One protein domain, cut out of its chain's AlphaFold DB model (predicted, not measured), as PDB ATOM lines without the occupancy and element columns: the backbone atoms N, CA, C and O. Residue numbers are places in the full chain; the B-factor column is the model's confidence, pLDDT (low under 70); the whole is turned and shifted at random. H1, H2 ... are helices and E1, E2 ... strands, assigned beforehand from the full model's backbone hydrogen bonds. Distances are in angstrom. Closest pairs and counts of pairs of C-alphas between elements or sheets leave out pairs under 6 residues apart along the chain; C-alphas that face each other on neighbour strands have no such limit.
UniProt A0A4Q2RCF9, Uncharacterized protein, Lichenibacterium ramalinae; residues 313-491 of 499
ATOM      1  N   ASP A 313     -12.129 -28.639  33.026       65.94
ATOM      2  CA  ASP A 313     -12.077 -27.384  33.797       65.94
ATOM      3  C   ASP A 313     -13.220 -27.304  34.826       65.94
ATOM      4  O   ASP A 313     -13.024 -26.901  35.972       65.94
ATOM      5  N   ALA A 314     -14.444 -27.663  34.428       69.19
ATOM      6  CA  ALA A 314     -15.589 -27.650  35.334       69.19
ATOM      7  C   ALA A 314     -15.460 -28.719  36.433       69.19
ATOM      8  O   ALA A 314     -15.804 -28.443  37.586       69.19
ATOM      9  N   ARG A 315     -14.928 -29.907  36.109       79.50
ATOM     10  CA  ARG A 315     -14.581 -30.925  37.113       79.50
ATOM     11  C   ARG A 315     -13.492 -30.428  38.049       79.50
ATOM     12  O   ARG A 315     -13.660 -30.579  39.248       79.50
ATOM     13  N   ASP A 316     -12.458 -29.763  37.542       76.12
ATOM     14  CA  ASP A 316     -11.372 -29.199  38.347       76.12
ATOM     15  C   ASP A 316     -11.891 -28.128  39.316       76.12
ATOM     16  O   ASP A 316     -11.494 -28.094  40.482       76.12
ATOM     17  N   VAL A 317     -12.844 -27.292  38.885       76.94
ATOM     18  CA  VAL A 317     -13.541 -26.350  39.778       76.94
ATOM     19  C   VAL A 317     -14.329 -27.098  40.858       76.94
ATOM     20  O   VAL A 317     -14.257 -26.730  42.032       76.94
ATOM     21  N   GLY A 318     -15.054 -28.156  40.484       81.88
ATOM     22  CA  GLY A 318     -15.771 -29.024  41.421       81.88
ATOM     23  C   GLY A 318     -14.849 -29.705  42.435       81.88
ATOM     24  O   GLY A 318     -15.105 -29.655  43.641       81.88
ATOM     25  N   HIS A 319     -13.741 -30.270  41.957       83.62
ATOM     26  CA  HIS A 319     -12.685 -30.889  42.748       83.62
ATOM     27  C   HIS A 319     -12.135 -29.903  43.767       83.62
ATOM     28  O   HIS A 319     -12.116 -30.154  44.972       83.62
ATOM     29  N   ALA A 320     -11.734 -28.734  43.284       81.62
ATOM     30  CA  ALA A 320     -11.141 -27.726  44.121       81.62
ATOM     31  C   ALA A 320     -12.150 -27.244  45.187       81.62
ATOM     32  O   ALA A 320     -11.770 -27.018  46.338       81.62
ATOM     33  N   PHE A 321     -13.441 -27.136  44.844       85.25
ATOM     34  CA  PHE A 321     -14.481 -26.755  45.799       85.25
ATOM     35  C   PHE A 321     -14.680 -27.845  46.859       85.25
ATOM     36  O   PHE A 321     -14.801 -27.543  48.043       85.25
ATOM     37  N   SER A 322     -14.635 -29.120  46.466       84.56
ATOM     38  CA  SER A 322     -14.656 -30.261  47.390       84.56
ATOM     39  C   SER A 322     -13.491 -30.204  48.388       84.56
ATOM     40  O   SER A 322     -13.688 -30.338  49.600       84.56
ATOM     41  N   VAL A 323     -12.286 -29.893  47.902       82.81
ATOM     42  CA  VAL A 323     -11.091 -29.712  48.739       82.81
ATOM     43  C   VAL A 323     -11.235 -28.516  49.686       82.81
ATOM     44  O   VAL A 323     -10.892 -28.633  50.865       82.81
ATOM     45  N   LEU A 324     -11.789 -27.393  49.218       80.31
ATOM     46  CA  LEU A 324     -12.099 -26.222  50.044       80.31
ATOM     47  C   LEU A 324     -13.025 -26.591  51.214       80.31
ATOM     48  O   LEU A 324     -12.735 -26.241  52.358       80.31
ATOM     49  N   LEU A 325     -14.112 -27.320  50.946       83.19
ATOM     50  CA  LEU A 325     -15.057 -27.741  51.986       83.19
ATOM     51  C   LEU A 325     -14.413 -28.703  52.994       83.19
ATOM     52  O   LEU A 325     -14.660 -28.588  54.195       83.19
ATOM     53  N   ALA A 326     -13.562 -29.620  52.526       82.25
ATOM     54  CA  ALA A 326     -12.846 -30.558  53.388       82.25
ATOM     55  C   ALA A 326     -11.807 -29.855  54.282       82.25
ATOM     56  O   ALA A 326     -11.685 -30.176  55.466       82.25
ATOM     57  N   GLY A 327     -11.072 -28.886  53.727       79.44
ATOM     58  CA  GLY A 327     -10.059 -28.107  54.441       79.44
ATOM     59  C   GLY A 327     -10.637 -27.018  55.349       79.44
ATOM     60  O   GLY A 327      -9.987 -26.629  56.320       79.44
ATOM     61  N   ASN A 328     -11.855 -26.546  55.071       79.69
ATOM     62  CA  ASN A 328     -12.529 -25.522  55.860       79.69
ATOM     63  C   ASN A 328     -14.024 -25.848  56.083       79.69
ATOM     64  O   ASN A 328     -14.906 -25.275  55.436       79.69
ATOM     65  N   PRO A 329     -14.345 -26.704  57.074       79.56
ATOM     66  CA  PRO A 329     -15.728 -27.080  57.379       79.56
ATOM     67  C   PRO A 329     -16.626 -25.901  57.789       79.56
ATOM     68  O   PRO A 329     -17.853 -26.007  57.736       79.56
ATOM     69  N   GLN A 330     -16.047 -24.773  58.224       80.25
ATOM     70  CA  GLN A 330     -16.826 -23.580  58.556       80.25
ATOM     71  C   GLN A 330     -17.394 -22.911  57.307       80.25
ATOM     72  O   GLN A 330     -18.515 -22.408  57.365       80.25
ATOM     73  N   ALA A 331     -16.683 -22.957  56.176       82.00
ATOM     74  CA  ALA A 331     -17.187 -22.446  54.903       82.00
ATOM     75  C   ALA A 331     -18.515 -23.119  54.516       82.00
ATOM     76  O   ALA A 331     -19.437 -22.431  54.074       82.00
ATOM     77  N   TRP A 332     -18.642 -24.429  54.767       85.88
ATOM     78  CA  TRP A 332     -19.892 -25.160  54.545       85.88
ATOM     79  C   TRP A 332     -21.002 -24.749  55.517       85.88
ATOM     80  O   TRP A 332     -22.098 -24.394  55.098       85.88
ATOM     81  N   ARG A 333     -20.720 -24.709  56.825       84.31
ATOM     82  CA  ARG A 333     -21.729 -24.316  57.830       84.31
ATOM     83  C   ARG A 333     -22.274 -22.910  57.594       84.31
ATOM     84  O   ARG A 333     -23.453 -22.647  57.817       84.31
ATOM     85  N   ARG A 334     -21.412 -21.991  57.149       84.56
ATOM     86  CA  ARG A 334     -21.830 -20.639  56.781       84.56
ATOM     87  C   ARG A 334     -22.719 -20.652  55.550       84.56
ATOM     88  O   ARG A 334     -23.732 -19.964  55.575       84.56
ATOM     89  N   PHE A 335     -22.389 -21.457  54.539       89.12
ATOM     90  CA  PHE A 335     -23.258 -21.662  53.382       89.12
ATOM     91  C   PHE A 335     -24.658 -22.084  53.841       89.12
ATOM     92  O   PHE A 335     -25.616 -21.357  53.613       89.12
ATOM     93  N   GLU A 336     -24.783 -23.164  54.612       88.62
ATOM     94  CA  GLU A 336     -26.088 -23.632  55.106       88.62
ATOM     95  C   GLU A 336     -26.858 -22.542  55.864       88.62
ATOM     96  O   GLU A 336     -28.034 -22.310  55.588       88.62
ATOM     97  N   SER A 337     -26.184 -21.807  56.757       88.44
ATOM     98  CA  SER A 337     -26.819 -20.731  57.529       88.44
ATOM     99  C   SER A 337     -27.280 -19.538  56.684       88.44
ATOM    100  O   SER A 337     -28.241 -18.865  57.043       88.44
ATOM    101  N   ARG A 338     -26.597 -19.242  55.569       89.19
ATOM    102  CA  ARG A 338     -26.939 -18.122  54.675       89.19
ATOM    103  C   ARG A 338     -28.081 -18.467  53.733       89.19
ATOM    104  O   ARG A 338     -28.804 -17.573  53.314       89.19
ATOM    105  N   PHE A 339     -28.228 -19.748  53.421       92.00
ATOM    106  CA  PHE A 339     -29.275 -20.256  52.547       92.00
ATOM    107  C   PHE A 339     -30.530 -20.705  53.310       92.00
ATOM    108  O   PHE A 339     -31.523 -21.105  52.699       92.00
ATOM    109  N   GLU A 340     -30.531 -20.586  54.641       88.44
ATOM    110  CA  GLU A 340     -31.717 -20.801  55.466       88.44
ATOM    111  C   GLU A 340     -32.826 -19.804  55.082       88.44
ATOM    112  O   GLU A 340     -32.661 -18.589  55.168       88.44
ATOM    113  N   GLY A 341     -33.970 -20.326  54.632       81.81
ATOM    114  CA  GLY A 341     -35.114 -19.515  54.205       81.81
ATOM    115  C   GLY A 341     -35.053 -18.997  52.762       81.81
ATOM    116  O   GLY A 341     -36.030 -18.404  52.309       81.81
ATOM    117  N   VAL A 342     -33.971 -19.257  52.016       87.31
ATOM    118  CA  VAL A 342     -33.890 -18.944  50.580       87.31
ATOM    119  C   VAL A 342     -34.765 -19.923  49.792       87.31
ATOM    120  O   VAL A 342     -34.722 -21.134  50.023       87.31
ATOM    121  N   ALA A 343     -35.551 -19.402  48.845       79.38
ATOM    122  CA  ALA A 343     -36.434 -20.213  48.010       79.38
ATOM    123  C   ALA A 343     -35.670 -21.335  47.283       79.38
ATOM    124  O   ALA A 343     -34.524 -21.171  46.854       79.38
ATOM    125  N   THR A 344     -36.318 -22.492  47.155       82.75
ATOM    126  CA  THR A 344     -35.757 -23.653  46.465       82.75
ATOM    127  C   THR A 344     -36.179 -23.665  45.003       82.75
ATOM    128  O   THR A 344     -37.263 -23.199  44.648       82.75
ATOM    129  N   VAL A 345     -35.324 -24.209  44.141       74.75
ATOM    130  CA  VAL A 345     -35.640 -24.347  42.716       74.75
ATOM    131  C   VAL A 345     -36.510 -25.585  42.446       74.75
ATOM    132  O   VAL A 345     -36.470 -26.584  43.178       74.75
ATOM    133  N   GLY A 346     -37.320 -25.508  41.385       71.25
ATOM    134  CA  GLY A 346     -38.244 -26.566  40.959       71.25
ATOM    135  C   GLY A 346     -37.561 -27.908  40.667       71.25
ATOM    136  O   GLY A 346     -36.341 -27.991  40.545       71.25
ATOM    137  N   ALA A 347     -38.346 -28.988  40.591       70.44
ATOM    138  CA  ALA A 347     -37.818 -30.335  40.341       70.44
ATOM    139  C   ALA A 347     -37.110 -30.447  38.982       70.44
ATOM    140  O   ALA A 347     -36.032 -31.032  38.923       70.44
ATOM    141  N   ASP A 348     -37.663 -29.812  37.949       56.62
ATOM    142  CA  ASP A 348     -37.097 -29.811  36.595       56.62
ATOM    143  C   ASP A 348     -35.721 -29.130  36.585       56.62
ATOM    144  O   ASP A 348     -34.721 -29.727  36.202       56.62
ATOM    145  N   ARG A 349     -35.619 -27.951  37.212       63.06
ATOM    146  CA  ARG A 349     -34.351 -27.221  37.360       63.06
ATOM    147  C   ARG A 349     -33.275 -28.007  38.119       63.06
ATOM    148  O   ARG A 349     -32.087 -27.819  37.869       63.06
ATOM    149  N   ARG A 350     -33.671 -28.851  39.076       69.81
ATOM    150  CA  ARG A 350     -32.737 -29.731  39.798       69.81
ATOM    151  C   ARG A 350     -32.257 -30.887  38.934       69.81
ATOM    152  O   ARG A 350     -31.094 -31.255  39.055       69.81
ATOM    153  N   ALA A 351     -33.118 -31.423  38.072       67.06
ATOM    154  CA  ALA A 351     -32.732 -32.453  37.118       67.06
ATOM    155  C   ALA A 351     -31.674 -31.922  36.136       67.06
ATOM    156  O   ALA A 351     -30.643 -32.566  35.985       67.06
ATOM    157  N   ASP A 352     -31.848 -30.706  35.604       59.22
ATOM    158  CA  ASP A 352     -30.861 -30.078  34.704       59.22
ATOM    159  C   ASP A 352     -29.486 -29.887  35.353       59.22
ATOM    160  O   ASP A 352     -28.450 -29.910  34.695       59.22
ATOM    161  N   LEU A 353     -29.473 -29.606  36.658       65.69
ATOM    162  CA  LEU A 353     -28.238 -29.392  37.404       65.69
ATOM    163  C   LEU A 353     -27.542 -30.710  37.729       65.69
ATOM    164  O   LEU A 353     -26.323 -30.716  37.838       65.69
ATOM    165  N   ALA A 354     -28.275 -31.818  37.851       71.88
ATOM    166  CA  ALA A 354     -27.712 -33.100  38.263       71.88
ATOM    167  C   ALA A 354     -26.617 -33.625  37.312       71.88
ATOM    168  O   ALA A 354     -25.737 -34.371  37.760       71.88
ATOM    169  N   ASP A 355     -26.659 -33.199  36.048       69.94
ATOM    170  CA  ASP A 355     -25.693 -33.549  35.005       69.94
ATOM    171  C   ASP A 355     -24.505 -32.568  34.913       69.94
ATOM    172  O   ASP A 355     -23.595 -32.771  34.104       69.94
ATOM    173  N   ASP A 356     -24.453 -31.516  35.744       74.44
ATOM    174  CA  ASP A 356     -23.336 -30.571  35.717       74.44
ATOM    175  C   ASP A 356     -22.030 -31.234  36.211       74.44
ATOM    176  O   ASP A 356     -21.962 -31.740  37.341       74.44
ATOM    177  N   PRO A 357     -20.947 -31.197  35.409       77.38
ATOM    178  CA  PRO A 357     -19.697 -31.880  35.733       77.38
ATOM    179  C   PRO A 357     -19.023 -31.379  37.017       77.38
ATOM    180  O   PRO A 357     -18.289 -32.141  37.644       77.38
ATOM    181  N   SER A 358     -19.279 -30.137  37.442       82.06
ATOM    182  CA  SER A 358     -18.680 -29.568  38.655       82.06
ATOM    183  C   SER A 358     -19.323 -30.067  39.952       82.06
ATOM    184  O   SER A 358     -18.715 -29.967  41.014       82.06
ATOM    185  N   LEU A 359     -20.522 -30.656  39.893       84.31
ATOM    186  CA  LEU A 359     -21.197 -31.219  41.068       84.31
ATOM    187  C   LEU A 359     -20.753 -32.654  41.393       84.31
ATOM    188  O   LEU A 359     -21.016 -33.142  42.493       84.31
ATOM    189  N   GLY A 360     -20.086 -33.335  40.457       82.94
ATOM    190  CA  GLY A 360     -19.791 -34.767  40.550       82.94
ATOM    191  C   GLY A 360     -18.855 -35.168  41.696       82.94
ATOM    192  O   GLY A 360     -19.013 -36.253  42.249       82.94
ATOM    193  N   GLU A 361     -17.909 -34.304  42.074       81.56
ATOM    194  CA  GLU A 361     -16.882 -34.600  43.092       81.56
ATOM    195  C   GLU A 361     -17.221 -34.090  44.502       81.56
ATOM    196  O   GLU A 361     -16.434 -34.239  45.444       81.56
ATOM    197  N   LEU A 362     -18.391 -33.474  44.670       85.88
ATOM    198  CA  LEU A 362     -18.811 -32.924  45.951       85.88
ATOM    199  C   LEU A 362     -19.341 -34.007  46.902       85.88
ATOM    200  O   LEU A 362     -19.989 -34.964  46.467       85.88
ATOM    201  N   PRO A 363     -19.180 -33.820  48.227       86.44
ATOM    202  CA  PRO A 363     -19.940 -34.578  49.209       86.44
ATOM    203  C   PRO A 363     -21.446 -34.447  48.952       86.44
ATOM    204  O   PRO A 363     -21.931 -33.366  48.616       86.44
ATOM    205  N   ARG A 364     -22.196 -35.534  49.166       87.56
ATOM    206  CA  ARG A 364     -23.638 -35.596  48.874       87.56
ATOM    207  C   ARG A 364     -24.434 -34.456  49.512       87.56
ATOM    208  O   ARG A 364     -25.266 -33.856  48.852       87.56
ATOM    209  N   GLU A 365     -24.141 -34.129  50.767       87.12
ATOM    210  CA  GLU A 365     -24.803 -33.034  51.487       87.12
ATOM    211  C   GLU A 365     -24.580 -31.678  50.800       87.12
ATOM    212  O   GLU A 365     -25.520 -30.897  50.649       87.12
ATOM    213  N   ALA A 366     -23.354 -31.430  50.326       86.62
ATOM    214  CA  ALA A 366     -23.002 -30.197  49.639       86.62
ATOM    215  C   ALA A 366     -23.646 -30.096  48.257       86.62
ATOM    216  O   ALA A 366     -24.209 -29.060  47.901       86.62
ATOM    217  N   ARG A 367     -23.620 -31.203  47.511       89.81
ATOM    218  CA  ARG A 367     -24.301 -31.334  46.223       89.81
ATOM    219  C   ARG A 367     -25.803 -31.074  46.353       89.81
ATOM    220  O   ARG A 367     -26.320 -30.190  45.675       89.81
ATOM    221  N   ASP A 368     -26.476 -31.781  47.261       87.75
ATOM    222  CA  ASP A 368     -27.930 -31.693  47.449       87.75
ATOM    223  C   ASP A 368     -28.369 -30.265  47.818       87.75
ATOM    224  O   ASP A 368     -29.436 -29.802  47.405       87.75
ATOM    225  N   ALA A 369     -27.567 -29.548  48.612       87.69
ATOM    226  CA  ALA A 369     -27.862 -28.173  48.995       87.69
ATOM    227  C   ALA A 369     -27.624 -27.173  47.850       87.69
ATOM    228  O   ALA A 369     -28.460 -26.293  47.647       87.69
ATOM    229  N   LEU A 370     -26.550 -27.318  47.068       88.44
ATOM    230  CA  LEU A 370     -26.318 -26.472  45.891       88.44
ATOM    231  C   LEU A 370     -27.415 -26.662  44.835       88.44
ATOM    232  O   LEU A 370     -28.013 -25.680  44.395       88.44
ATOM    233  N   GLU A 371     -27.763 -27.912  44.517       86.06
ATOM    234  CA  GLU A 371     -28.854 -28.235  43.591       86.06
ATOM    235  C   GLU A 371     -30.186 -27.640  44.071       86.06
ATOM    236  O   GLU A 371     -30.915 -27.032  43.287       86.06
ATOM    237  N   ARG A 372     -30.494 -27.738  45.375       86.38
ATOM    238  CA  ARG A 372     -31.724 -27.187  45.974       86.38
ATOM    239  C   ARG A 372     -31.889 -25.685  45.754       86.38
ATOM    240  O   ARG A 372     -33.026 -25.230  45.622       86.38
ATOM    241  N   HIS A 373     -30.791 -24.938  45.705       83.94
ATOM    242  CA  HIS A 373     -30.793 -23.485  45.513       83.94
ATOM    243  C   HIS A 373     -30.380 -23.058  44.100       83.94
ATOM    244  O   HIS A 373     -30.217 -21.867  43.845       83.94
ATOM    245  N   GLY A 374     -30.259 -24.003  43.166       77.94
ATOM    246  CA  GLY A 374     -29.992 -23.700  41.766       77.94
ATOM    247  C   GLY A 374     -28.545 -23.305  41.464       77.94
ATOM    248  O   GLY A 374     -28.314 -22.622  40.468       77.94
ATOM    249  N   LEU A 375     -27.597 -23.688  42.323       83.38
ATOM    250  CA  LEU A 375     -26.192 -23.288  42.261       83.38
ATOM    251  C   LEU A 375     -25.281 -24.447  41.850       83.38
ATOM    252  O   LEU A 375     -25.583 -25.614  42.087       83.38
ATOM    253  N   THR A 376     -24.122 -24.109  41.286       85.56
ATOM    254  CA  THR A 376     -23.013 -25.041  41.031       85.56
ATOM    255  C   THR A 376     -21.693 -24.439  41.526       85.56
ATOM    256  O   THR A 376     -21.591 -23.216  41.668       85.56
ATOM    257  N   PRO A 377     -20.648 -25.250  41.768       84.88
ATOM    258  CA  PRO A 377     -19.308 -24.741  42.060       84.88
ATOM    259  C   PRO A 377     -18.783 -23.761  41.010       84.88
ATOM    260  O   PRO A 377     -18.135 -22.781  41.369       84.88
ATOM    261  N   VAL A 378     -19.114 -23.969  39.729       77.88
ATOM    262  CA  VAL A 378     -18.782 -23.018  38.655       77.88
ATOM    263  C   VAL A 378     -19.442 -21.664  38.901       77.88
ATOM    264  O   VAL A 378     -18.747 -20.653  38.873       77.88
ATOM    265  N   MET A 379     -20.736 -21.627  39.235       76.00
ATOM    266  CA  MET A 379     -21.428 -20.368  39.546       76.00
ATOM    267  C   MET A 379     -20.815 -19.657  40.759       76.00
ATOM    268  O   MET A 379     -20.696 -18.436  40.764       76.00
ATOM    269  N   LEU A 380     -20.378 -20.402  41.779       86.12
ATOM    270  CA  LEU A 380     -19.707 -19.821  42.947       86.12
ATOM    271  C   LEU A 380     -18.305 -19.290  42.616       86.12
ATOM    272  O   LEU A 380     -17.918 -18.233  43.114       86.12
ATOM    273  N   ALA A 381     -17.553 -19.970  41.749       78.50
ATOM    274  CA  ALA A 381     -16.273 -19.471  41.246       78.50
ATOM    275  C   ALA A 381     -16.458 -18.209  40.380       78.50
ATOM    276  O   ALA A 381     -15.680 -17.255  40.476       78.50
ATOM    277  N   GLU A 382     -17.516 -18.162  39.569       73.50
ATOM    278  CA  GLU A 382     -17.890 -16.971  38.808       73.50
ATOM    279  C   GLU A 382     -18.340 -15.827  39.719       73.50
ATOM    280  O   GLU A 382     -17.959 -14.687  39.463       73.50
ATOM    281  N   ALA A 383     -19.030 -16.117  40.825       80.56
ATOM    282  CA  ALA A 383     -19.376 -15.135  41.850       80.56
ATOM    283  C   ALA A 383     -18.133 -14.494  42.481       80.56
ATOM    284  O   ALA A 383     -18.048 -13.271  42.592       80.56
ATOM    285  N   MET A 384     -17.118 -15.297  42.822       82.56
ATOM    286  CA  MET A 384     -15.833 -14.781  43.313       82.56
ATOM    287  C   MET A 384     -15.172 -13.856  42.285       82.56
ATOM    288  O   MET A 384     -14.623 -12.809  42.640       82.56
ATOM    289  N   ARG A 385     -15.221 -14.229  40.999       76.25
ATOM    290  CA  ARG A 385     -14.660 -13.427  39.904       76.25
ATOM    291  C   ARG A 385     -15.433 -12.127  39.691       76.25
ATOM    292  O   ARG A 385     -14.794 -11.090  39.545       76.25
ATOM    293  N   SER A 386     -16.762 -12.184  39.686       74.12
ATOM    294  CA  SER A 386     -17.645 -11.022  39.555       74.12
ATOM    295  C   SER A 386     -17.356 -10.017  40.671       74.12
ATOM    296  O   SER A 386     -16.931  -8.900  40.389       74.12
ATOM    297  N   LEU A 387     -17.353 -10.468  41.931       82.81
ATOM    298  CA  LEU A 387     -17.007  -9.622  43.075       82.81
ATOM    299  C   LEU A 387     -15.585  -9.034  42.984       82.81
ATOM    300  O   LEU A 387     -15.372  -7.878  43.348       82.81
ATOM    301  N   SER A 388     -14.613  -9.798  42.469       81.00
ATOM    302  CA  SER A 388     -13.246  -9.299  42.233       81.00
ATOM    303  C   SER A 388     -13.213  -8.200  41.161       81.00
ATOM    304  O   SER A 388     -12.496  -7.212  41.308       81.00
ATOM    305  N   ASN A 389     -14.003  -8.337  40.092       73.31
ATOM    306  CA  ASN A 389     -14.113  -7.314  39.052       73.31
ATOM    307  C   ASN A 389     -14.791  -6.050  39.597       73.31
ATOM    308  O   ASN A 389     -14.226  -4.969  39.449       73.31
ATOM    309  N   THR A 390     -15.917  -6.180  40.308       75.94
ATOM    310  CA  THR A 390     -16.607  -5.051  40.958       75.94
ATOM    311  C   THR A 390     -15.675  -4.312  41.924       75.94
ATOM    312  O   THR A 390     -15.612  -3.082  41.939       75.94
ATOM    313  N   ALA A 391     -14.878  -5.053  42.699       81.19
ATOM    314  CA  ALA A 391     -13.848  -4.504  43.575       81.19
ATOM    315  C   ALA A 391     -12.742  -3.747  42.813       81.19
ATOM    316  O   ALA A 391     -12.280  -2.692  43.258       81.19
ATOM    317  N   MET A 392     -12.317  -4.253  41.654       78.81
ATOM    318  CA  MET A 392     -11.315  -3.590  40.815       78.81
ATOM    319  C   MET A 392     -11.867  -2.318  40.160       78.81
ATOM    320  O   MET A 392     -11.190  -1.290  40.151       78.81
ATOM    321  N   GLU A 393     -13.103  -2.350  39.670       70.88
ATOM    322  CA  GLU A 393     -13.798  -1.173  39.135       70.88
ATOM    323  C   GLU A 393     -13.970  -0.095  40.202       70.88
ATOM    324  O   GLU A 393     -13.689   1.080  39.953       70.88
ATOM    325  N   PHE A 394     -14.321  -0.499  41.423       79.31
ATOM    326  CA  PHE A 394     -14.363   0.392  42.573       79.31
ATOM    327  C   PHE A 394     -13.000   1.046  42.837       79.31
ATOM    328  O   PHE A 394     -12.936   2.262  43.035       79.31
ATOM    329  N   CYS A 395     -11.906   0.277  42.776       78.75
ATOM    330  CA  CYS A 395     -10.554   0.818  42.917       78.75
ATOM    331  C   CYS A 395     -10.228   1.850  41.834       78.75
ATOM    332  O   CYS A 395      -9.664   2.898  42.143       78.75
ATOM    333  N   ILE A 396     -10.595   1.580  40.579       73.06
ATOM    334  CA  ILE A 396     -10.387   2.507  39.460       73.06
ATOM    335  C   ILE A 396     -11.183   3.798  39.685       73.06
ATOM    336  O   ILE A 396     -10.616   4.886  39.585       73.06
ATOM    337  N   ALA A 397     -12.462   3.685  40.051       70.56
ATOM    338  CA  ALA A 397     -13.343   4.827  40.289       70.56
ATOM    339  C   ALA A 397     -12.879   5.714  41.459       70.56
ATOM    340  O   ALA A 397     -13.055   6.930  41.415       70.56
ATOM    341  N   HIS A 398     -12.250   5.121  42.477       80.94
ATOM    342  CA  HIS A 398     -11.800   5.818  43.687       80.94
ATOM    343  C   HIS A 398     -10.290   6.109  43.709       80.94
ATOM    344  O   HIS A 398      -9.770   6.573  44.722       80.94
ATOM    345  N   GLY A 399      -9.568   5.844  42.614       81.75
ATOM    346  CA  GLY A 399      -8.125   6.093  42.524       81.75
ATOM    347  C   GLY A 399      -7.276   5.242  43.480       81.75
ATOM    348  O   GLY A 399      -6.184   5.653  43.870       81.75
ATOM    349  N   ILE A 400      -7.762   4.063  43.872       85.50
ATOM    350  CA  ILE A 400      -7.079   3.148  44.792       85.50
ATOM    351  C   ILE A 400      -6.001   2.382  44.020       85.50
ATOM    352  O   ILE A 400      -6.281   1.476  43.228       85.50
ATOM    353  N   GLY A 401      -4.748   2.780  44.234       84.12
ATOM    354  CA  GLY A 401      -3.567   2.139  43.660       84.12
ATOM    355  C   GLY A 401      -3.159   0.850  44.378       84.12
ATOM    356  O   GLY A 401      -3.855   0.359  45.268       84.12
ATOM    357  N   ARG A 402      -2.004   0.307  43.986       84.94
ATOM    358  CA  ARG A 402      -1.355  -0.827  44.659       84.94
ATOM    359  C   ARG A 402      -1.206  -0.553  46.162       84.94
ATOM    360  O   ARG A 402      -0.891   0.571  46.545       84.94
ATOM    361  N   ASP A 403      -1.466  -1.568  46.984       87.62
ATOM    362  CA  ASP A 403      -1.464  -1.524  48.455       87.62
ATOM    363  C   ASP A 403      -2.541  -0.606  49.072       87.62
ATOM    364  O   ASP A 403      -2.643  -0.472  50.296       87.62
ATOM    365  N   GLY A 404      -3.386   0.005  48.235       88.81
ATOM    366  CA  GLY A 404      -4.541   0.780  48.658       88.81
ATOM    367  C   GLY A 404      -5.628  -0.111  49.259       88.81
ATOM    368  O   GLY A 404      -5.794  -1.269  48.869       88.81
ATOM    369  N   ARG A 405      -6.364   0.437  50.232       91.25
ATOM    370  CA  ARG A 405      -7.340  -0.303  51.039       91.25
ATOM    371  C   ARG A 405      -8.743   0.256  50.887       91.25
ATOM    372  O   ARG A 405      -8.926   1.471  50.850       91.25
ATOM    373  N   PHE A 406      -9.721  -0.635  50.880       91.62
ATOM    374  CA  PHE A 406     -11.141  -0.310  50.977       91.62
ATOM    375  C   PHE A 406     -11.875  -1.392  51.770       91.62
ATOM    376  O   PHE A 406     -11.331  -2.468  52.026       91.62
ATOM    377  N   ARG A 407     -13.099  -1.103  52.204       90.38
ATOM    378  CA  ARG A 407     -13.949  -2.046  52.934       90.38
ATOM    379  C   ARG A 407     -15.025  -2.605  52.018       90.38
ATOM    380  O   ARG A 407     -15.618  -1.860  51.242       90.38
ATOM    381  N   LEU A 408     -15.298  -3.896  52.157       89.69
ATOM    382  CA  LEU A 408     -16.482  -4.522  51.584       89.69
ATOM    383  C   LEU A 408     -17.585  -4.516  52.647       89.69
ATOM    384  O   LEU A 408     -17.426  -5.138  53.701       89.69
ATOM    385  N   GLN A 409     -18.678  -3.791  52.394       86.69
ATOM    386  CA  GLN A 409     -19.744  -3.598  53.378       86.69
ATOM    387  C   GLN A 409     -20.370  -4.940  53.785       86.69
ATOM    388  O   GLN A 409     -20.908  -5.661  52.940       86.69
ATOM    389  N   ALA A 410     -20.332  -5.286  55.076       82.38
ATOM    390  CA  ALA A 410     -20.940  -6.531  55.528       82.38
ATOM    391  C   ALA A 410     -22.464  -6.577  55.311       82.38
ATOM    392  O   ALA A 410     -23.151  -5.554  55.331       82.38
ATOM    393  N   PRO A 411     -23.034  -7.796  55.249       72.38
ATOM    394  CA  PRO A 411     -24.478  -8.016  55.341       72.38
ATOM    395  C   PRO A 411     -25.105  -7.532  56.661       72.38
ATOM    396  O   PRO A 411     -26.326  -7.455  56.769       72.38
ATOM    397  N   ARG A 412     -24.285  -7.257  57.685       68.56
ATOM    398  CA  ARG A 412     -24.701  -6.824  59.025       68.56
ATOM    399  C   ARG A 412     -24.202  -5.399  59.303       68.56
ATOM    400  O   ARG A 412     -23.199  -5.000  58.718       68.56
ATOM    401  N   PRO A 413     -24.852  -4.643  60.209       61.84
ATOM    402  CA  PRO A 413     -24.415  -3.293  60.552       61.84
ATOM    403  C   PRO A 413     -22.989  -3.301  61.114       61.84
ATOM    404  O   PRO A 413     -22.720  -3.970  62.111       61.84
ATOM    405  N   GLU A 414     -22.095  -2.540  60.487       65.44
ATOM    406  CA  GLU A 414     -20.713  -2.354  60.934       65.44
ATOM    407  C   GLU A 414     -20.535  -1.003  61.649       65.44
ATOM    408  O   GLU A 414     -21.272  -0.049  61.372       65.44
ATOM    409  N   PRO A 415     -19.546  -0.876  62.553       62.09
ATOM    410  CA  PRO A 415     -19.135   0.427  63.062       62.09
ATOM    411  C   PRO A 415     -18.667   1.331  61.909       62.09
ATOM    412  O   PRO A 415     -17.897   0.912  61.046       62.09
ATOM    413  N   LYS A 416     -19.128   2.588  61.890       57.88
ATOM    414  CA  LYS A 416     -18.684   3.575  60.896       57.88
ATOM    415  C   LYS A 416     -17.202   3.894  61.095       57.88
ATOM    416  O   LYS A 416     -16.821   4.417  62.138       57.88
ATOM    417  N   ASP A 417     -16.400   3.615  60.074       64.81
ATOM    418  CA  ASP A 417     -15.028   4.103  59.947       64.81
ATOM    419  C   ASP A 417     -14.916   4.938  58.663       64.81
ATOM    420  O   ASP A 417     -14.700   4.409  57.570       64.81
ATOM    421  N   ASP A 418     -15.103   6.250  58.790       64.56
ATOM    422  CA  ASP A 418     -15.142   7.187  57.659       64.56
ATOM    423  C   ASP A 418     -13.766   7.374  56.979       64.56
ATOM    424  O   ASP A 418     -13.642   8.134  56.020       64.56
ATOM    425  N   THR A 419     -12.714   6.699  57.456       69.69
ATOM    426  CA  THR A 419     -11.343   6.870  56.944       69.69
ATOM    427  C   THR A 419     -11.000   5.981  55.749       69.69
ATOM    428  O   THR A 419      -9.984   6.212  55.094       69.69
ATOM    429  N   VAL A 420     -11.832   4.979  55.438       79.62
ATOM    430  CA  VAL A 420     -11.581   3.998  54.374       79.62
ATOM    431  C   VAL A 420     -12.789   3.926  53.429       79.62
ATOM    432  O   VAL A 420     -13.904   3.740  53.927       79.62
ATOM    433  N   PRO A 421     -12.599   4.033  52.094       87.50
ATOM    434  CA  PRO A 421     -13.681   3.894  51.117       87.50
ATOM    435  C   PRO A 421     -14.442   2.577  51.285       87.50
ATOM    436  O   PRO A 421     -13.847   1.561  51.650       87.50
ATOM    437  N   VAL A 422     -15.744   2.585  50.998       88.88
ATOM    438  CA  VAL A 422     -16.621   1.418  51.159       88.88
ATOM    439  C   VAL A 422     -17.227   1.041  49.817       88.88
ATOM    440  O   VAL A 422     -17.870   1.871  49.179       88.88
ATOM    441  N   LEU A 423     -17.045  -0.215  49.410       86.06
ATOM    442  CA  LEU A 423     -17.841  -0.820  48.351       86.06
ATOM    443  C   LEU A 423     -19.174  -1.269  48.962       86.06
ATOM    444  O   LEU A 423     -19.204  -2.139  49.839       86.06
ATOM    445  N   GLU A 424     -20.254  -0.625  48.523       85.00
ATOM    446  CA  GLU A 424     -21.610  -0.855  49.024       85.00
ATOM    447  C   GLU A 424     -22.105  -2.265  48.676       85.00
ATOM    448  O   GLU A 424     -21.947  -2.746  47.550       85.00
ATOM    449  N   ARG A 425     -22.770  -2.899  49.646       86.06
ATOM    450  CA  ARG A 425     -23.354  -4.241  49.553       86.06
ATOM    451  C   ARG A 425     -24.308  -4.343  48.371       86.06
ATOM    452  O   ARG A 425     -24.186  -5.263  47.578       86.06
ATOM    453  N   TRP A 426     -25.212  -3.370  48.237       77.38
ATOM    454  CA  TRP A 426     -26.186  -3.328  47.145       77.38
ATOM    455  C   TRP A 426     -25.514  -3.401  45.770       77.38
ATOM    456  O   TRP A 426     -25.977  -4.137  44.909       77.38
ATOM    457  N   SER A 427     -24.407  -2.679  45.567       71.69
ATOM    458  CA  SER A 427     -23.686  -2.703  44.290       71.69
ATOM    459  C   SER A 427     -23.083  -4.076  44.012       71.69
ATOM    460  O   SER A 427     -23.213  -4.579  42.906       71.69
ATOM    461  N   ALA A 428     -22.466  -4.707  45.012       77.25
ATOM    462  CA  ALA A 428     -21.904  -6.045  44.853       77.25
ATOM    463  C   ALA A 428     -22.984  -7.124  44.647       77.25
ATOM    464  O   ALA A 428     -22.811  -8.018  43.826       77.25
ATOM    465  N   GLU A 429     -24.103  -7.045  45.367       80.25
ATOM    466  CA  GLU A 429     -25.231  -7.973  45.218       80.25
ATOM    467  C   GLU A 429     -25.914  -7.835  43.865       80.25
ATOM    468  O   GLU A 429     -26.257  -8.843  43.253       80.25
ATOM    469  N   GLU A 430     -26.091  -6.603  43.391       67.81
ATOM    470  CA  GLU A 430     -26.696  -6.336  42.092       67.81
ATOM    471  C   GLU A 430     -25.805  -6.845  40.955       67.81
ATOM    472  O   GLU A 430     -26.315  -7.494  40.046       67.81
ATOM    473  N   GLU A 431     -24.483  -6.665  41.039       69.25
ATOM    474  CA  GLU A 431     -23.555  -7.257  40.065       69.25
ATOM    475  C   GLU A 431     -23.613  -8.788  40.083       69.25
ATOM    476  O   GLU A 431     -23.772  -9.405  39.034       69.25
ATOM    477  N   LEU A 432     -23.606  -9.426  41.260       72.50
ATOM    478  CA  LEU A 432     -23.762 -10.883  41.360       72.50
ATOM    479  C   LEU A 432     -25.098 -11.363  40.781       72.50
ATOM    480  O   LEU A 432     -25.156 -12.397  40.114       72.50
ATOM    481  N   ARG A 433     -26.177 -10.615  41.026       75.88
ATOM    482  CA  ARG A 433     -27.509 -10.905  40.496       75.88
ATOM    483  C   ARG A 433     -27.528 -10.818  38.973       75.88
ATOM    484  O   ARG A 433     -28.133 -11.675  38.333       75.88
ATOM    485  N   LEU A 434     -26.890  -9.798  38.402       53.81
ATOM    486  CA  LEU A 434     -26.857  -9.549  36.962       53.81
ATOM    487  C   LEU A 434     -25.920 -10.513  36.224       53.81
ATOM    488  O   LEU A 434     -26.312 -11.049  35.185       53.81
ATOM    489  N   ASP A 435     -24.730 -10.767  36.768       54.28
ATOM    490  CA  ASP A 435     -23.717 -11.633  36.156       54.28
ATOM    491  C   ASP A 435     -24.122 -13.110  36.173       54.28
ATOM    492  O   ASP A 435     -23.845 -13.836  35.217       54.28
ATOM    493  N   LEU A 436     -24.778 -13.558  37.249       61.81
ATOM    494  CA  LEU A 436     -25.096 -14.972  37.481       61.81
ATOM    495  C   LEU A 436     -26.586 -15.303  37.339       61.81
ATOM    496  O   LEU A 436     -26.971 -16.459  37.520       61.81
ATOM    497  N   ASP A 437     -27.417 -14.302  37.032       59.81
ATOM    498  CA  ASP A 437     -28.877 -14.420  36.899       59.81
ATOM    499  C   ASP A 437     -29.525 -15.106  38.117       59.81
ATOM    500  O   ASP A 437     -30.354 -16.014  38.012       59.81
ATOM    501  N   LEU A 438     -29.086 -14.694  39.307       68.19
ATOM    502  CA  LEU A 438     -29.595 -15.208  40.574       68.19
ATOM    503  C   LEU A 438     -30.888 -14.488  40.962       68.19
ATOM    504  O   LEU A 438     -31.074 -13.299  40.696       68.19
ATOM    505  N   GLY A 439     -31.774 -15.193  41.667       69.00
ATOM    506  CA  GLY A 439     -32.843 -14.531  42.411       69.00
ATOM    507  C   GLY A 439     -32.247 -13.580  43.450       69.00
ATOM    508  O   GLY A 439     -31.140 -13.816  43.936       69.00
ATOM    509  N   ARG A 440     -32.976 -12.517  43.810       74.81
ATOM    510  CA  ARG A 440     -32.510 -11.524  44.791       74.81
ATOM    511  C   ARG A 440     -32.001 -12.189  46.074       74.81
ATOM    512  O   ARG A 440     -30.842 -12.014  46.424       74.81
ATOM    513  N   ASP A 441     -32.828 -13.019  46.702       81.44
ATOM    514  CA  ASP A 441     -32.488 -13.687  47.965       81.44
ATOM    515  C   ASP A 441     -31.275 -14.624  47.818       81.44
ATOM    516  O   ASP A 441     -30.448 -14.739  48.720       81.44
ATOM    517  N   THR A 442     -31.126 -15.262  46.653       82.75
ATOM    518  CA  THR A 442     -29.978 -16.119  46.334       82.75
ATOM    519  C   THR A 442     -28.700 -15.300  46.154       82.75
ATOM    520  O   THR A 442     -27.658 -15.697  46.667       82.75
ATOM    521  N   ALA A 443     -28.760 -14.153  45.471       81.50
ATOM    522  CA  ALA A 443     -27.620 -13.249  45.308       81.50
ATOM    523  C   ALA A 443     -27.163 -12.679  46.660       81.50
ATOM    524  O   ALA A 443     -25.968 -12.691  46.954       81.50
ATOM    525  N   GLU A 444     -28.109 -12.269  47.512       88.94
ATOM    526  CA  GLU A 444     -27.829 -11.810  48.877       88.94
ATOM    527  C   GLU A 444     -27.158 -12.917  49.721       88.94
ATOM    528  O   GLU A 444     -26.182 -12.668  50.438       88.94
ATOM    529  N   ALA A 445     -27.627 -14.167  49.603       91.19
ATOM    530  CA  ALA A 445     -27.040 -15.317  50.293       91.19
ATOM    531  C   ALA A 445     -25.633 -15.669  49.780       91.19
ATOM    532  O   ALA A 445     -24.727 -15.895  50.590       91.19
ATOM    533  N   VAL A 446     -25.420 -15.665  48.456       91.38
ATOM    534  CA  VAL A 446     -24.100 -15.881  47.832       91.38
ATOM    535  C   VAL A 446     -23.127 -14.788  48.262       91.38
ATOM    536  O   VAL A 446     -22.023 -15.106  48.701       91.38
ATOM    537  N   TYR A 447     -23.532 -13.517  48.205       93.00
ATOM    538  CA  TYR A 447     -22.717 -12.398  48.676       93.00
ATOM    539  C   TYR A 447     -22.331 -12.563  50.147       93.00
ATOM    540  O   TYR A 447     -21.159 -12.445  50.504       93.00
ATOM    541  N   GLY A 448     -23.305 -12.881  51.007       91.88
ATOM    542  CA  GLY A 448     -23.062 -13.085  52.431       91.88
ATOM    543  C   GLY A 448     -22.094 -14.234  52.708       91.88
ATOM    544  O   GLY A 448     -21.217 -14.096  53.559       91.88
ATOM    545  N   TRP A 449     -22.214 -15.336  51.969       91.88
ATOM    546  CA  TRP A 449     -21.275 -16.450  52.050       91.88
ATOM    547  C   TRP A 449     -19.867 -16.046  51.589       91.88
ATOM    548  O   TRP A 449     -18.906 -16.300  52.315       91.88
ATOM    549  N   LEU A 450     -19.740 -15.361  50.443       91.00
ATOM    550  CA  LEU A 450     -18.461 -14.858  49.919       91.00
ATOM    551  C   LEU A 450     -17.770 -13.890  50.886       91.00
ATOM    552  O   LEU A 450     -16.560 -13.979  51.087       91.00
ATOM    553  N   HIS A 451     -18.535 -12.984  51.501       90.88
ATOM    554  CA  HIS A 451     -18.032 -12.042  52.502       90.88
ATOM    555  C   HIS A 451     -17.437 -12.779  53.704       90.88
ATOM    556  O   HIS A 451     -16.309 -12.497  54.113       90.88
ATOM    557  N   ASP A 452     -18.155 -13.781  54.217       87.69
ATOM    558  CA  ASP A 452     -17.704 -14.530  55.383       87.69
ATOM    559  C   ASP A 452     -16.438 -15.361  55.085       87.69
ATOM    560  O   ASP A 452     -15.497 -15.364  55.881       87.69
ATOM    561  N   ILE A 453     -16.384 -16.060  53.942       86.88
ATOM    562  CA  ILE A 453     -15.223 -16.897  53.585       86.88
ATOM    563  C   ILE A 453     -13.998 -16.063  53.198       86.88
ATOM    564  O   ILE A 453     -12.871 -16.476  53.468       86.88
ATOM    565  N   ALA A 454     -14.190 -14.873  52.618       87.19
ATOM    566  CA  ALA A 454     -13.099 -13.953  52.309       87.19
ATOM    567  C   ALA A 454     -12.378 -13.468  53.570       87.19
ATOM    568  O   ALA A 454     -11.196 -13.142  53.510       87.19
ATOM    569  N   GLY A 455     -13.038 -13.486  54.728       82.75
ATOM    570  CA  GLY A 455     -12.381 -13.239  56.010       82.75
ATOM    571  C   GLY A 455     -11.362 -14.304  56.422       82.75
ATOM    572  O   GLY A 455     -10.438 -14.000  57.173       82.75
ATOM    573  N   GLU A 456     -11.517 -15.536  55.941       80.88
ATOM    574  CA  GLU A 456     -10.680 -16.683  56.319       80.88
ATOM    575  C   GLU A 456      -9.681 -17.089  55.242       80.88
ATOM    576  O   GLU A 456      -8.682 -17.746  55.537       80.88
ATOM    577  N   LEU A 457      -9.957 -16.705  53.997       83.19
ATOM    578  CA  LEU A 457      -9.155 -17.023  52.827       83.19
ATOM    579  C   LEU A 457      -8.674 -15.714  52.196       83.19
ATOM    580  O   LEU A 457      -9.341 -15.194  51.297       83.19
ATOM    581  N   PRO A 458      -7.510 -15.189  52.637       81.19
ATOM    582  CA  PRO A 458      -7.019 -13.862  52.269       81.19
ATOM    583  C   PRO A 458      -6.927 -13.602  50.764       81.19
ATOM    584  O   PRO A 458      -6.927 -12.459  50.342       81.19
ATOM    585  N   ARG A 459      -6.811 -14.640  49.932       81.88
ATOM    586  CA  ARG A 459      -6.607 -14.513  48.476       81.88
ATOM    587  C   ARG A 459      -7.770 -15.068  47.655       81.88
ATOM    588  O   ARG A 459      -7.630 -15.374  46.467       81.88
ATOM    589  N   ILE A 460      -8.942 -15.209  48.281       81.38
ATOM    590  CA  ILE A 460     -10.129 -15.721  47.593       81.38
ATOM    591  C   ILE A 460     -10.703 -14.733  46.576       81.38
ATOM    592  O   ILE A 460     -11.461 -15.149  45.710       81.38
ATOM    593  N   LEU A 461     -10.316 -13.455  46.605       84.81
ATOM    594  CA  LEU A 461     -10.684 -12.441  45.607       84.81
ATOM    595  C   LEU A 461      -9.437 -12.043  44.809       84.81
ATOM    596  O   LEU A 461      -8.393 -11.765  45.389       84.81
ATOM    597  N   ASP A 462      -9.515 -12.101  43.479       81.19
ATOM    598  CA  ASP A 462      -8.324 -12.043  42.626       81.19
ATOM    599  C   ASP A 462      -7.826 -10.606  42.555       81.19
ATOM    600  O   ASP A 462      -8.625  -9.683  42.401       81.19
ATOM    601  N   GLY A 463      -6.515 -10.408  42.679       81.44
ATOM    602  CA  GLY A 463      -5.934  -9.071  42.795       81.44
ATOM    603  C   GLY A 463      -6.142  -8.406  44.160       81.44
ATOM    604  O   GLY A 463      -5.821  -7.225  44.304       81.44
ATOM    605  N   PHE A 464      -6.620  -9.129  45.181       87.75
ATOM    606  CA  PHE A 464      -6.816  -8.589  46.528       87.75
ATOM    607  C   PHE A 464      -6.286  -9.515  47.624       87.75
ATOM    608  O   PHE A 464      -6.352 -10.738  47.524       87.75
ATOM    609  N   GLU A 465      -5.798  -8.902  48.700       89.81
ATOM    610  CA  GLU A 465      -5.609  -9.553  49.993       89.81
ATOM    611  C   GLU A 465      -6.685  -9.073  50.973       89.81
ATOM    612  O   GLU A 465      -6.821  -7.873  51.228       89.81
ATOM    613  N   THR A 466      -7.473 -10.003  51.507       88.94
ATOM    614  CA  THR A 466      -8.577  -9.752  52.431       88.94
ATOM    615  C   THR A 466      -8.152  -9.976  53.881       88.94
ATOM    616  O   THR A 466      -7.446 -10.928  54.215       88.94
ATOM    617  N   GLN A 467      -8.603  -9.093  54.772       87.50
ATOM    618  CA  GLN A 467      -8.366  -9.197  56.209       87.50
ATOM    619  C   GLN A 467      -9.572  -8.676  56.994       87.50
ATOM    620  O   GLN A 467     -10.038  -7.557  56.771       87.50
ATOM    621  N   PHE A 468     -10.046  -9.446  57.974       83.94
ATOM    622  CA  PHE A 468     -11.038  -8.953  58.930       83.94
ATOM    623  C   PHE A 468     -10.371  -8.036  59.962       83.94
ATOM    624  O   PHE A 468      -9.518  -8.472  60.733       83.94
ATOM    625  N   THR A 469     -10.765  -6.762  59.998       74.44
ATOM    626  CA  THR A 469     -10.230  -5.759  60.934       74.44
ATOM    627  C   THR A 469     -11.378  -4.995  61.584       74.44
ATOM    628  O   THR A 469     -12.219  -4.437  60.890       74.44
ATOM    629  N   ARG A 470     -11.418  -4.945  62.924       66.62
ATOM    630  CA  ARG A 470     -12.425  -4.181  63.702       66.62
ATOM    631  C   ARG A 470     -13.893  -4.485  63.338       66.62
ATOM    632  O   ARG A 470     -14.754  -3.628  63.484       66.62
ATOM    633  N   GLY A 471     -14.179  -5.715  62.911       69.38
ATOM    634  CA  GLY A 471     -15.531  -6.144  62.536       69.38
ATOM    635  C   GLY A 471     -15.924  -5.850  61.085       69.38
ATOM    636  O   GLY A 471     -17.067  -6.114  60.737       69.38
ATOM    637  N   SER A 472     -14.988  -5.374  60.256       80.81
ATOM    638  CA  SER A 472     -15.180  -5.141  58.821       80.81
ATOM    639  C   SER A 472     -14.207  -5.964  57.983       80.81
ATOM    640  O   SER A 472     -13.054  -6.173  58.377       80.81
ATOM    641  N   LEU A 473     -14.642  -6.377  56.792       88.44
ATOM    642  CA  LEU A 473     -13.766  -7.007  55.804       88.44
ATOM    643  C   LEU A 473     -13.030  -5.929  54.997       88.44
ATOM    644  O   LEU A 473     -13.644  -5.170  54.245       88.44
ATOM    645  N   VAL A 474     -11.709  -5.854  55.159       90.38
ATOM    646  CA  VAL A 474     -10.838  -4.918  54.437       90.38
ATOM    647  C   VAL A 474     -10.164  -5.650  53.284       90.38
ATOM    648  O   VAL A 474      -9.590  -6.719  53.482       90.38
ATOM    649  N   LEU A 475     -10.211  -5.058  52.093       92.62
ATOM    650  CA  LEU A 475      -9.518  -5.524  50.898       92.62
ATOM    651  C   LEU A 475      -8.328  -4.602  50.636       92.62
ATOM    652  O   LEU A 475      -8.476  -3.380  50.590       92.62
ATOM    653  N   THR A 476      -7.155  -5.197  50.448       91.56
ATOM    654  CA  THR A 476      -5.936  -4.509  50.011       91.56
ATOM    655  C   THR A 476      -5.655  -4.898  48.568       91.56
ATOM    656  O   THR A 476      -5.528  -6.084  48.268       91.56
ATOM    657  N   ARG A 477      -5.569  -3.921  47.661       88.25
ATOM    658  CA  ARG A 477      -5.264  -4.184  46.250       88.25
ATOM    659  C   ARG A 477      -3.829  -4.683  46.101       88.25
ATOM    660  O   ARG A 477      -2.895  -4.024  46.555       88.25
ATOM    661  N   THR A 478      -3.653  -5.789  45.390       83.31
ATOM    662  CA  THR A 478      -2.340  -6.341  45.045       83.31
ATOM    663  C   THR A 478      -2.172  -6.432  43.529       83.31
ATOM    664  O   THR A 478      -3.150  -6.468  42.786       83.31
ATOM    665  N   ASP A 479      -0.924  -6.478  43.065       71.75
ATOM    666  CA  ASP A 479      -0.607  -6.724  41.647       71.75
ATOM    667  C   ASP A 479      -0.467  -8.229  41.341       71.75
ATOM    668  O   ASP A 479      -0.178  -8.628  40.213       71.75
ATOM    669  N   THR A 480      -0.637  -9.077  42.354       64.31
ATOM    670  CA  THR A 480      -0.599 -10.533  42.236       64.31
ATOM    671  C   THR A 480      -1.964 -11.048  41.798       64.31
ATOM    672  O   THR A 480      -2.927 -10.968  42.554       64.31
ATOM    673  N   SER A 481      -2.027 -11.607  40.589       61.94
ATOM    674  CA  SER A 481      -3.151 -12.429  40.131       61.94
ATOM    675  C   SER A 481      -2.723 -13.893  40.155       61.94
ATOM    676  O   SER A 481      -1.673 -14.244  39.607       61.94
ATOM    677  N   GLU A 482      -3.510 -14.736  40.815       62.06
ATOM    678  CA  GLU A 482      -3.349 -16.190  40.780       62.06
ATOM    679  C   GLU A 482      -4.598 -16.753  40.101       62.06
ATOM    680  O   GLU A 482      -5.658 -16.772  40.714       62.06
ATOM    681  N   PRO A 483      -4.533 -17.153  38.822       54.78
ATOM    682  CA  PRO A 483      -5.711 -17.633  38.107       54.78
ATOM    683  C   PRO A 483      -6.164 -19.024  38.571       54.78
ATOM    684  O   PRO A 483      -7.318 -19.384  38.341       54.78
ATOM    685  N   ASP A 484      -5.282 -19.804  39.206       61.38
ATOM    686  CA  ASP A 484      -5.589 -21.146  39.695       61.38
ATOM    687  C   ASP A 484      -6.363 -21.069  41.019       61.38
ATOM    688  O   ASP A 484      -5.841 -20.713  42.079       61.38
ATOM    689  N   LEU A 485      -7.643 -21.420  40.936       64.19
ATOM    690  CA  LEU A 485      -8.589 -21.420  42.045       64.19
ATOM    691  C   LEU A 485      -8.105 -22.297  43.216       64.19
ATOM    692  O   LEU A 485      -8.169 -21.874  44.370       64.19
ATOM    693  N   LEU A 486      -7.535 -23.469  42.922       63.03
ATOM    694  CA  LEU A 486      -7.017 -24.407  43.916       63.03
ATOM    695  C   LEU A 486      -5.773 -23.834  44.617       63.03
ATOM    696  O   LEU A 486      -5.644 -23.928  45.838       63.03
ATOM    697  N   ARG A 487      -4.888 -23.151  43.882       65.00
ATOM    698  CA  ARG A 487      -3.733 -22.451  44.481       65.00
ATOM    699  C   ARG A 487      -4.134 -21.257  45.330       65.00
ATOM    700  O   ARG A 487      -3.542 -21.060  46.391       65.00
ATOM    701  N   ARG A 488      -5.144 -20.482  44.924       66.62
ATOM    702  CA  ARG A 488      -5.691 -19.393  45.757       66.62
ATOM    703  C   ARG A 488      -6.247 -19.916  47.074       66.62
ATOM    704  O   ARG A 488      -6.113 -19.247  48.096       66.62
ATOM    705  N   TRP A 489      -6.846 -21.105  47.047       68.31
ATOM    706  CA  TRP A 489      -7.430 -21.761  48.216       68.31
ATOM    707  C   TRP A 489      -6.391 -22.416  49.130       68.31
ATOM    708  O   TRP A 489      -6.610 -22.488  50.337       68.31
ATOM    709  N   HIS A 490      -5.242 -22.828  48.589       57.38
ATOM    710  CA  HIS A 490      -4.142 -23.435  49.346       57.38
ATOM    711  C   HIS A 490      -2.971 -22.505  49.664       57.38
ATOM    712  O   HIS A 490      -2.020 -22.957  50.307       57.38
ATOM    713  N   ALA A 491      -2.999 -21.238  49.231       48.38
ATOM    714  CA  ALA A 491      -1.950 -20.282  49.565       48.38
ATOM    715  C   ALA A 491      -1.740 -20.308  51.090       48.38
ATOM    716  O   ALA A 491      -2.701 -20.085  51.832       48.38
TER     717      ALA A 491
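What this domain is: This is residues 313 to 491 of the 499 residues of an uncharacterized protein of Lichenibacterium ramalinae (UniProt A0A4Q2RCF9). An elongated body of helices is built along one long helix, H5, with a small, strongly twisted sheet of three strands near its last residues and the short helices H3 and H4 at the opposite end of the body. H6 packs on H5 and on H7, H2 lies side by side with H7, H1 crosses the first residues of H5, and the short H8 lies beside H1. The printed part has 179 residues, with eight named helices and three named strands in the order H1 H2 H3 H4 H5 E1 H6 H7 E2 E3 H8; the sheet runs E1, E3, E2 and is antiparallel. The class is mostly helix. The whole is compact, with a radius of gyration of the C-alphas of 16.0 A, and spans 48 by 31 by 26 A.

How they stand to each other: H1, residues 313 to 327, and H2, residues 329 to 339, touch only at the corner by their tight link, and only just, with 3 pairs of C-alphas within 8 A, the closest Leu 325 and Trp 332 at 6.0 A. H3, residues 347 to 354, touches H4, residues 364 to 372, at a steep tilt of 49 degrees, opposite ways; their closest C-alphas, of Arg 350 and Glu 371, are 5.6 A apart. H5, residues 377 to 397, touches H1 with residues 377 to 381 alone, about perpendicular at 89 degrees, the closest C-alphas being those of Gly 318 and Pro 377, 5.6 A apart. H6, residues 425 to 436, touches H5 at a steep tilt of 49 degrees, opposite ways, closest at the C-alphas of Ala 383 and Leu 432, 6.1 A. H7, residues 440 to 454, touches H2 at a shallow tilt of 22 degrees, opposite ways, with the C-alphas of Arg 338 and Ala 445 closest at 5.2 A. H6 touches H7 with residues 428 to 433 alone, closest at the C-alphas of Arg 433 and Ala 443, 5.4 A. E1, residues 405 to 408, and E2, residues 464 to 469, are the edge strands beside the inner strand E3, residues 472 to 477. E2 and E3 form a hairpin, with N 467 and O 474 within hydrogen-bond range at 2.9 A; between E1 and E3, N 406 and O 475 are at 3.0 A. E1, H6, H7 and E2 make a split strand-helix-strand unit, two strands of one sheet joined through helices, with E3 between the two strands in the sheet, and its crossover is right-handed. H5 and H7 are on one face of the sheet, two layers, at heights over the sheet of 7.4 A and 13.1 A. H8, residues 485 to 490, touches H1 at a shallow tilt of 21 degrees, the same way, closest at the C-alphas of Ala 320 and Leu 486, 5.3 A. In each of the eight helices every O i to N i+4 pair is within hydrogen-bond range.

Where its parts are: H1 begins at C-alpha 313, (-12.077, -27.384, 33.797), and is 20.8 A long. H2 measures 15.9 A and H6 16.2 A. H5, the longest helix with 21 residues, runs 30.2 A from C-alpha 377 at (-19.308, -24.741, 42.060), and H7 runs 21.0 A. E3 is 16.0 A long and E2 15.1 A. H8 ends at C-alpha 490, (-4.142, -23.435, 49.346).

The domain as a whole: The C-alphas of Asp 348 and Thr 419 are the two farthest apart, 49.2 A. The printed part has no cut. The one long link is E1 to H6, residues 409 to 424, where residues 422 to 423 pair in parallel with residues 407 to 408 of E1. Mean pLDDT of the printed part is 78.7; 39 residues are under 70, among them residues 348 to 353, 412 to 419, 434 to 439 and 480 to 491.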